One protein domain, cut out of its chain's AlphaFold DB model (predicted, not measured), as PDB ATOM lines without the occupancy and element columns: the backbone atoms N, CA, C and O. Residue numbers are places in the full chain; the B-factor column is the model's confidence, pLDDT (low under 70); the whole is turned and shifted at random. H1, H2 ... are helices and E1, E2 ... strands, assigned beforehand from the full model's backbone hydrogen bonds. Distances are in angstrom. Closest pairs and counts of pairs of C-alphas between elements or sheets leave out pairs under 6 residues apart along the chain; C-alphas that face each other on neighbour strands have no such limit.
ATOM      1  N   THR A   2     -14.421 -49.336 -27.861       96.06
ATOM      2  CA  THR A   2     -13.448 -49.087 -28.930       96.06
ATOM      3  C   THR A   2     -13.693 -47.722 -29.579       96.06
ATOM      4  O   THR A   2     -14.703 -47.070 -29.312       96.06
ATOM      5  N   ALA A   3     -12.787 -47.284 -30.458       92.94
ATOM      6  CA  ALA A   3     -12.995 -46.070 -31.245       92.94
ATOM      7  C   ALA A   3     -14.231 -46.164 -32.166       92.94
ATOM      8  O   ALA A   3     -14.920 -45.167 -32.350       92.94
ATOM      9  N   ASP A   4     -14.541 -47.352 -32.693       94.38
ATOM     10  CA  ASP A   4     -15.696 -47.576 -33.573       94.38
ATOM     11  C   ASP A   4     -17.024 -47.570 -32.791       94.38
ATOM     12  O   ASP A   4     -17.998 -46.950 -33.219       94.38
ATOM     13  N   ASP A   5     -17.040 -48.135 -31.573       96.00
ATOM     14  CA  ASP A   5     -18.175 -48.010 -30.639       96.00
ATOM     15  C   ASP A   5     -18.450 -46.533 -30.286       96.00
ATOM     16  O   ASP A   5     -19.599 -46.099 -30.216       96.00
ATOM     17  N   ILE A   6     -17.385 -45.744 -30.071       94.00
ATOM     18  CA  ILE A   6     -17.479 -44.305 -29.783       94.00
ATOM     19  C   ILE A   6     -18.056 -43.556 -30.992       94.00
ATOM     20  O   ILE A   6     -19.004 -42.788 -30.833       94.00
ATOM     21  N   VAL A   7     -17.511 -43.774 -32.194       92.44
ATOM     22  CA  VAL A   7     -17.973 -43.097 -33.417       92.44
ATOM     23  C   VAL A   7     -19.427 -43.455 -33.713       92.44
ATOM     24  O   VAL A   7     -20.258 -42.554 -33.795       92.44
ATOM     25  N   SER A   8     -19.771 -44.742 -33.786       93.50
ATOM     26  CA  SER A   8     -21.138 -45.191 -34.084       93.50
ATOM     27  C   SER A   8     -22.172 -44.714 -33.049       93.50
ATOM     28  O   SER A   8     -23.280 -44.317 -33.422       93.50
ATOM     29  N   GLY A   9     -21.805 -44.650 -31.762       93.75
ATOM     30  CA  GLY A   9     -22.635 -44.044 -30.716       93.75
ATOM     31  C   GLY A   9     -22.857 -42.537 -30.909       93.75
ATOM     32  O   GLY A   9     -23.988 -42.054 -30.799       93.75
ATOM     33  N   LEU A  10     -21.805 -41.783 -31.247       93.69
ATOM     34  CA  LEU A  10     -21.886 -40.337 -31.495       93.69
ATOM     35  C   LEU A  10     -22.629 -39.993 -32.796       93.69
ATOM     36  O   LEU A  10     -23.335 -38.980 -32.841       93.69
ATOM     37  N   GLU A  11     -22.524 -40.831 -33.830       91.50
ATOM     38  CA  GLU A  11     -23.322 -40.725 -35.058       91.50
ATOM     39  C   GLU A  11     -24.815 -40.943 -34.768       91.50
ATOM     40  O   GLU A  11     -25.654 -40.143 -35.194       91.50
ATOM     41  N   ALA A  12     -25.160 -41.971 -33.980       91.00
ATOM     42  CA  ALA A  12     -26.541 -42.249 -33.577       91.00
ATOM     43  C   ALA A  12     -27.161 -41.094 -32.765       91.00
ATOM     44  O   ALA A  12     -28.319 -40.730 -32.992       91.00
ATOM     45  N   LEU A  13     -26.377 -40.475 -31.875       92.56
ATOM     46  CA  LEU A  13     -26.762 -39.288 -31.099       92.56
ATOM     47  C   LEU A  13     -26.720 -37.972 -31.901       92.56
ATOM     48  O   LEU A  13     -27.116 -36.932 -31.375       92.56
ATOM     49  N   ARG A  14     -26.242 -37.983 -33.157       91.94
ATOM     50  CA  ARG A  14     -25.972 -36.782 -33.984       91.94
ATOM     51  C   ARG A  14     -25.033 -35.767 -33.313       91.94
ATOM     52  O   ARG A  14     -25.065 -34.577 -33.629       91.94
ATOM     53  N   ALA A  15     -24.206 -36.252 -32.391       94.19
ATOM     54  CA  ALA A  15     -23.202 -35.478 -31.676       94.19
ATOM     55  C   ALA A  15     -21.938 -35.263 -32.525       94.19
ATOM     56  O   ALA A  15     -21.185 -34.324 -32.271       94.19
ATOM     57  N   LEU A  16     -21.703 -36.108 -33.535       93.62
ATOM     58  CA  LEU A  16     -20.557 -35.996 -34.434       93.62
ATOM     59  C   LEU A  16     -20.805 -34.972 -35.555       93.62
ATOM     60  O   LEU A  16     -21.803 -35.018 -36.282       93.62
ATOM     61  N   VAL A  17     -19.875 -34.030 -35.700       93.94
ATOM     62  CA  VAL A  17     -19.930 -32.940 -36.684       93.94
ATOM     63  C   VAL A  17     -18.540 -32.765 -37.301       93.94
ATOM     64  O   VAL A  17     -17.532 -33.081 -36.665       93.94
ATOM     65  N   ARG A  18     -18.448 -32.314 -38.554       94.44
ATOM     66  CA  ARG A  18     -17.191 -32.302 -39.314       94.44
ATOM     67  C   ARG A  18     -17.077 -31.086 -40.228       94.44
ATOM     68  O   ARG A  18     -18.047 -30.705 -40.875       94.44
ATOM     69  N   ASP A  19     -15.883 -30.512 -40.327       94.19
ATOM     70  CA  ASP A  19     -15.587 -29.481 -41.327       94.19
ATOM     71  C   ASP A  19     -15.489 -30.111 -42.738       94.19
ATOM     72  O   ASP A  19     -14.655 -31.003 -42.951       94.19
ATOM     73  N   PRO A  20     -16.280 -29.669 -43.737       92.00
ATOM     74  CA  PRO A  20     -16.140 -30.124 -45.115       92.00
ATOM     75  C   PRO A  20     -14.806 -29.705 -45.756       92.00
ATOM     76  O   PRO A  20     -14.426 -30.322 -46.755       92.00
ATOM     77  N   VAL A  21     -14.069 -28.733 -45.203       92.19
ATOM     78  CA  VAL A  21     -12.746 -28.299 -45.687       92.19
ATOM     79  C   VAL A  21     -11.617 -29.096 -45.025       92.19
ATOM     80  O   VAL A  21     -11.077 -29.997 -45.667       92.19
ATOM     81  N   THR A  22     -11.270 -28.826 -43.757       91.88
ATOM     82  CA  THR A  22     -10.102 -29.458 -43.096       91.88
ATOM     83  C   THR A  22     -10.302 -30.935 -42.769       91.88
ATOM     84  O   THR A  22      -9.341 -31.626 -42.441       91.88
ATOM     85  N   LYS A  23     -11.550 -31.419 -42.825       92.12
ATOM     86  CA  LYS A  23     -11.984 -32.749 -42.378       92.12
ATOM     87  C   LYS A  23     -11.890 -32.985 -40.865       92.12
ATOM     88  O   LYS A  23     -12.214 -34.099 -40.447       92.12
ATOM     89  N   THR A  24     -11.530 -31.968 -40.072       92.50
ATOM     90  CA  THR A  24     -11.543 -31.996 -38.601       92.50
ATOM     91  C   THR A  24     -12.930 -32.396 -38.095       92.50
ATOM     92  O   THR A  24     -13.937 -31.834 -38.531       92.50
ATOM     93  N   TYR A  25     -12.977 -33.346 -37.161       92.12
ATOM     94  CA  TYR A  25     -14.186 -33.698 -36.417       92.12
ATOM     95  C   TYR A  25     -14.295 -32.871 -35.133       92.12
ATOM     96  O   TYR A  25     -13.288 -32.572 -34.492       92.12
ATOM     97  N   ALA A  26     -15.522 -32.540 -34.747       91.94
ATOM     98  CA  ALA A  26     -15.863 -31.862 -33.506       91.94
ATOM     99  C   ALA A  26     -17.131 -32.480 -32.897       91.94
ATOM    100  O   ALA A  26     -17.929 -33.117 -33.591       91.94
ATOM    101  N   LEU A  27     -17.322 -32.272 -31.593       92.75
ATOM    102  CA  LEU A  27     -18.534 -32.675 -30.885       92.75
ATOM    103  C   LEU A  27     -19.512 -31.501 -30.805       92.75
ATOM    104  O   LEU A  27     -19.167 -30.431 -30.302       92.75
ATOM    105  N   ARG A  28     -20.752 -31.720 -31.243       91.94
ATOM    106  CA  ARG A  28     -21.898 -30.870 -30.905       91.94
ATOM    107  C   ARG A  28     -22.564 -31.430 -29.660       91.94
ATOM    108  O   ARG A  28     -22.993 -32.582 -29.647       91.94
ATOM    109  N   LEU A  29     -22.715 -30.580 -28.652       92.75
ATOM    110  CA  LEU A  29     -23.452 -30.902 -27.439       92.75
ATOM    111  C   LEU A  29     -24.863 -30.317 -27.538       92.75
ATOM    112  O   LEU A  29     -25.029 -29.107 -27.666       92.75
ATOM    113  N   ASP A  30     -25.871 -31.186 -27.510       93.81
ATOM    114  CA  ASP A  30     -27.286 -30.808 -27.512       93.81
ATOM    115  C   ASP A  30     -27.911 -31.309 -26.205       93.81
ATOM    116  O   ASP A  30     -28.595 -32.331 -26.163       93.81
ATOM    117  N   TYR A  31     -27.567 -30.623 -25.109       94.88
ATOM    118  CA  TYR A  31     -27.831 -31.061 -23.731       94.88
ATOM    119  C   TYR A  31     -29.277 -31.506 -23.509       94.88
ATOM    120  O   TYR A  31     -29.501 -32.574 -22.959       94.88
ATOM    121  N   ARG A  32     -30.250 -30.760 -24.045       96.00
ATOM    122  CA  ARG A  32     -31.680 -31.077 -23.925       96.00
ATOM    123  C   ARG A  32     -32.040 -32.422 -24.557       96.00
ATOM    124  O   ARG A  32     -32.776 -33.205 -23.968       96.00
ATOM    125  N   TYR A  33     -31.506 -32.704 -25.746       94.50
ATOM    126  CA  TYR A  33     -31.709 -33.996 -26.399       94.50
ATOM    127  C   TYR A  33     -30.979 -35.125 -25.655       94.50
ATOM    128  O   TYR A  33     -31.495 -36.238 -25.556       94.50
ATOM    129  N   PHE A  34     -29.797 -34.850 -25.097       95.00
ATOM    130  CA  PHE A  34     -29.051 -35.837 -24.316       95.00
ATOM    131  C   PHE A  34     -29.737 -36.154 -22.976       95.00
ATOM    132  O   PHE A  34     -29.826 -37.325 -22.627       95.00
ATOM    133  N   GLU A  35     -30.297 -35.161 -22.284       96.12
ATOM    134  CA  GLU A  35     -31.119 -35.315 -21.072       96.12
ATOM    135  C   GLU A  35     -32.362 -36.178 -21.343       96.12
ATOM    136  O   GLU A  35     -32.599 -37.155 -20.632       96.12
ATOM    137  N   GLU A  36     -33.109 -35.894 -22.420       96.31
ATOM    138  CA  GLU A  36     -34.227 -36.738 -22.873       96.31
ATOM    139  C   GLU A  36     -33.779 -38.189 -23.151       96.31
ATOM    140  O   GLU A  36     -34.460 -39.143 -22.752       96.31
ATOM    141  N   CYS A  37     -32.620 -38.385 -23.793       95.06
ATOM    142  CA  CYS A  37     -32.071 -39.720 -24.031       95.06
ATOM    143  C   CYS A  37     -31.711 -40.431 -22.719       95.06
ATOM    144  O   CYS A  37     -32.130 -41.574 -22.528       95.06
ATOM    145  N   ILE A  38     -30.970 -39.770 -21.826       95.62
ATOM    146  CA  ILE A  38     -30.505 -40.313 -20.542       95.62
ATOM    147  C   ILE A  38     -31.702 -40.723 -19.681       95.62
ATOM    148  O   ILE A  38     -31.796 -41.890 -19.298       95.62
ATOM    149  N   ALA A  39     -32.690 -39.841 -19.506       97.06
ATOM    150  CA  ALA A  39     -33.905 -40.144 -18.751       97.06
ATOM    151  C   ALA A  39     -34.670 -41.357 -19.324       97.06
ATOM    152  O   ALA A  39     -35.210 -42.175 -18.573       97.06
ATOM    153  N   SER A  40     -34.676 -41.545 -20.652       96.19
ATOM    154  CA  SER A  40     -35.282 -42.722 -21.306       96.19
ATOM    155  C   SER A  40     -34.500 -44.035 -21.109       96.19
ATOM    156  O   SER A  40     -35.016 -45.119 -21.406       96.19
ATOM    157  N   TRP A  41     -33.250 -43.967 -20.648       95.50
ATOM    158  CA  TRP A  41     -32.420 -45.122 -20.290       95.50
ATOM    159  C   TRP A  41     -32.433 -45.396 -18.785       95.50
ATOM    160  O   TRP A  41     -32.603 -46.549 -18.396       95.50
ATOM    161  N   GLU A  42     -32.357 -44.360 -17.952       96.12
ATOM    162  CA  GLU A  42     -32.428 -44.466 -16.489       96.12
ATOM    163  C   GLU A  42     -33.800 -44.957 -16.006       96.12
ATOM    164  O   GLU A  42     -33.873 -45.840 -15.154       96.12
ATOM    165  N   SER A  43     -34.894 -44.493 -16.625       97.19
ATOM    166  CA  SER A  43     -36.267 -44.946 -16.319       97.19
ATOM    167  C   SER A  43     -36.525 -46.442 -16.563       97.19
ATOM    168  O   SER A  43     -37.562 -46.956 -16.145       97.19
ATOM    169  N   LYS A  44     -35.595 -47.160 -17.208       97.69
ATOM    170  CA  LYS A  44     -35.647 -48.624 -17.373       97.69
ATOM    171  C   LYS A  44     -35.040 -49.387 -16.188       97.69
ATOM    172  O   LYS A  44     -35.199 -50.603 -16.134       97.69
ATOM    173  N   GLY A  45     -34.346 -48.710 -15.267       95.81
ATOM    174  CA  GLY A  45     -33.828 -49.306 -14.031       95.81
ATOM    175  C   GLY A  45     -32.802 -50.427 -14.236       95.81
ATOM    176  O   GLY A  45     -32.824 -51.412 -13.502       95.81
ATOM    177  N   TYR A  46     -31.932 -50.325 -15.249       96.12
ATOM    178  CA  TYR A  46     -30.897 -51.337 -15.484       96.12
ATOM    179  C   TYR A  46     -29.934 -51.460 -14.296       96.12
ATOM    180  O   TYR A  46     -29.494 -50.459 -13.731       96.12
ATOM    181  N   VAL A  47     -29.570 -52.701 -13.963       97.00
ATOM    182  CA  VAL A  47     -28.602 -53.010 -12.904       97.00
ATOM    183  C   VAL A  47     -27.245 -52.403 -13.256       97.00
ATOM    184  O   VAL A  47     -26.649 -52.741 -14.278       97.00
ATOM    185  N   GLN A  48     -26.755 -51.517 -12.391       95.38
ATOM    186  CA  GLN A  48     -25.415 -50.944 -12.486       95.38
ATOM    187  C   GLN A  48     -24.404 -51.866 -11.790       95.38
ATOM    188  O   GLN A  48     -24.704 -52.464 -10.756       95.38
ATOM    189  N   ALA A 173     -17.597 -22.034 -35.834       88.06
ATOM    190  CA  ALA A 173     -18.619 -23.037 -35.512       88.06
ATOM    191  C   ALA A 173     -19.645 -23.300 -36.637       88.06
ATOM    192  O   ALA A 173     -20.123 -24.421 -36.783       88.06
ATOM    193  N   TRP A 174     -19.956 -22.294 -37.464       88.88
ATOM    194  CA  TRP A 174     -20.888 -22.416 -38.592       88.88
ATOM    195  C   TRP A 174     -20.363 -23.255 -39.769       88.88
ATOM    196  O   TRP A 174     -21.158 -23.630 -40.627       88.88
ATOM    197  N   ARG A 175     -19.054 -23.549 -39.836       91.94
ATOM    198  CA  ARG A 175     -18.449 -24.363 -40.908       91.94
ATOM    199  C   ARG A 175     -18.602 -25.871 -40.669       91.94
ATOM    200  O   ARG A 175     -18.376 -26.652 -41.582       91.94
ATOM    201  N   PHE A 176     -18.985 -26.296 -39.465       92.94
ATOM    202  CA  PHE A 176     -19.134 -27.707 -39.115       92.94
ATOM    203  C   PHE A 176     -20.504 -28.271 -39.549       92.94
ATOM    204  O   PHE A 176     -21.551 -27.823 -39.084       92.94
ATOM    205  N   GLU A 177     -20.498 -29.302 -40.400       92.69
ATOM    206  CA  GLU A 177     -21.692 -30.007 -40.891       92.69
ATOM    207  C   GLU A 177     -21.912 -31.341 -40.152       92.69
ATOM    208  O   GLU A 177     -20.958 -32.063 -39.861       92.69
ATOM    209  N   ILE A 178     -23.168 -31.694 -39.839       90.81
ATOM    210  CA  ILE A 178     -23.490 -32.942 -39.114       90.81
ATOM    211  C   ILE A 178     -23.043 -34.146 -39.950       90.81
ATOM    212  O   ILE A 178     -23.439 -34.266 -41.113       90.81
ATOM    213  N   TYR A 179     -22.251 -35.037 -39.351       88.00
ATOM    214  CA  TYR A 179     -21.665 -36.181 -40.041       88.00
ATOM    215  C   TYR A 179     -22.012 -37.502 -39.324       88.00
ATOM    216  O   TYR A 179     -21.791 -37.589 -38.119       88.00
ATOM    217  N   PRO A 180     -22.517 -38.528 -40.036       87.62
ATOM    218  CA  PRO A 180     -22.871 -38.536 -41.454       87.62
ATOM    219  C   PRO A 180     -24.059 -37.597 -41.741       87.62
ATOM    220  O   PRO A 180     -24.901 -37.389 -40.863       87.62
ATOM    221  N   PRO A 181     -24.164 -37.035 -42.963       85.12
ATOM    222  CA  PRO A 181     -25.260 -36.140 -43.320       85.12
ATOM    223  C   PRO A 181     -26.617 -36.784 -43.037       85.12
ATOM    224  O   PRO A 181     -26.938 -37.843 -43.584       85.12
TER     225      PRO A 181
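Overview. This is residues 2 to 48 and 173 to 181 of the 389 residues of an uncharacterized protein of Aspergillus carbonarius (strain ITEM 5010) (UniProt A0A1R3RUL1). A small hairpin, E1 and E2, has a helix joined to each strand at its open end, H1 before E1 and H2 after E2; the helices stay apart, and residues 38 to 48 stick out. Past a cut, residues 177 to 178 pair antiparallel with E1. The 56 printed residues run H1, E1, E2, H2, mixed in class, with an antiparallel sheet; the whole is loose, radius of gyration of the C-alphas 13.7 A, spanning 43 by 26 by 15 A.

Arrangement. H1, residues 3 to 12, comes closest to E1, residues 16 to 18, at the C-alphas of Leu 10 and Leu 16, 5.4 A apart. E1 and E2, residues 25 to 27, form an antiparallel hairpin at 140 degrees, with N 17 and O 26 within hydrogen-bond range at 3.0 A. H1 and E2 are only just apart, closest 8.4 A. H2, residues 31 to 42, is apart from H1 and E1. In H1 and H2 every O i to N i+4 pair is within hydrogen-bond range.

Along the chain. H1 begins at C-alpha 3 (-12.995, -46.070, -31.245) and measures 14.3 A, E1 7.0 A, E2 7.1 A; H2, 15.9 A, ends at C-alpha 42 (-32.428, -44.466, -16.489).

Size, cuts and confidence. Residues 49 to 172 are cut out, a 36.8 A gap between C-alphas 48 and 173. No link is long, and no printed residue is under pLDDT 70.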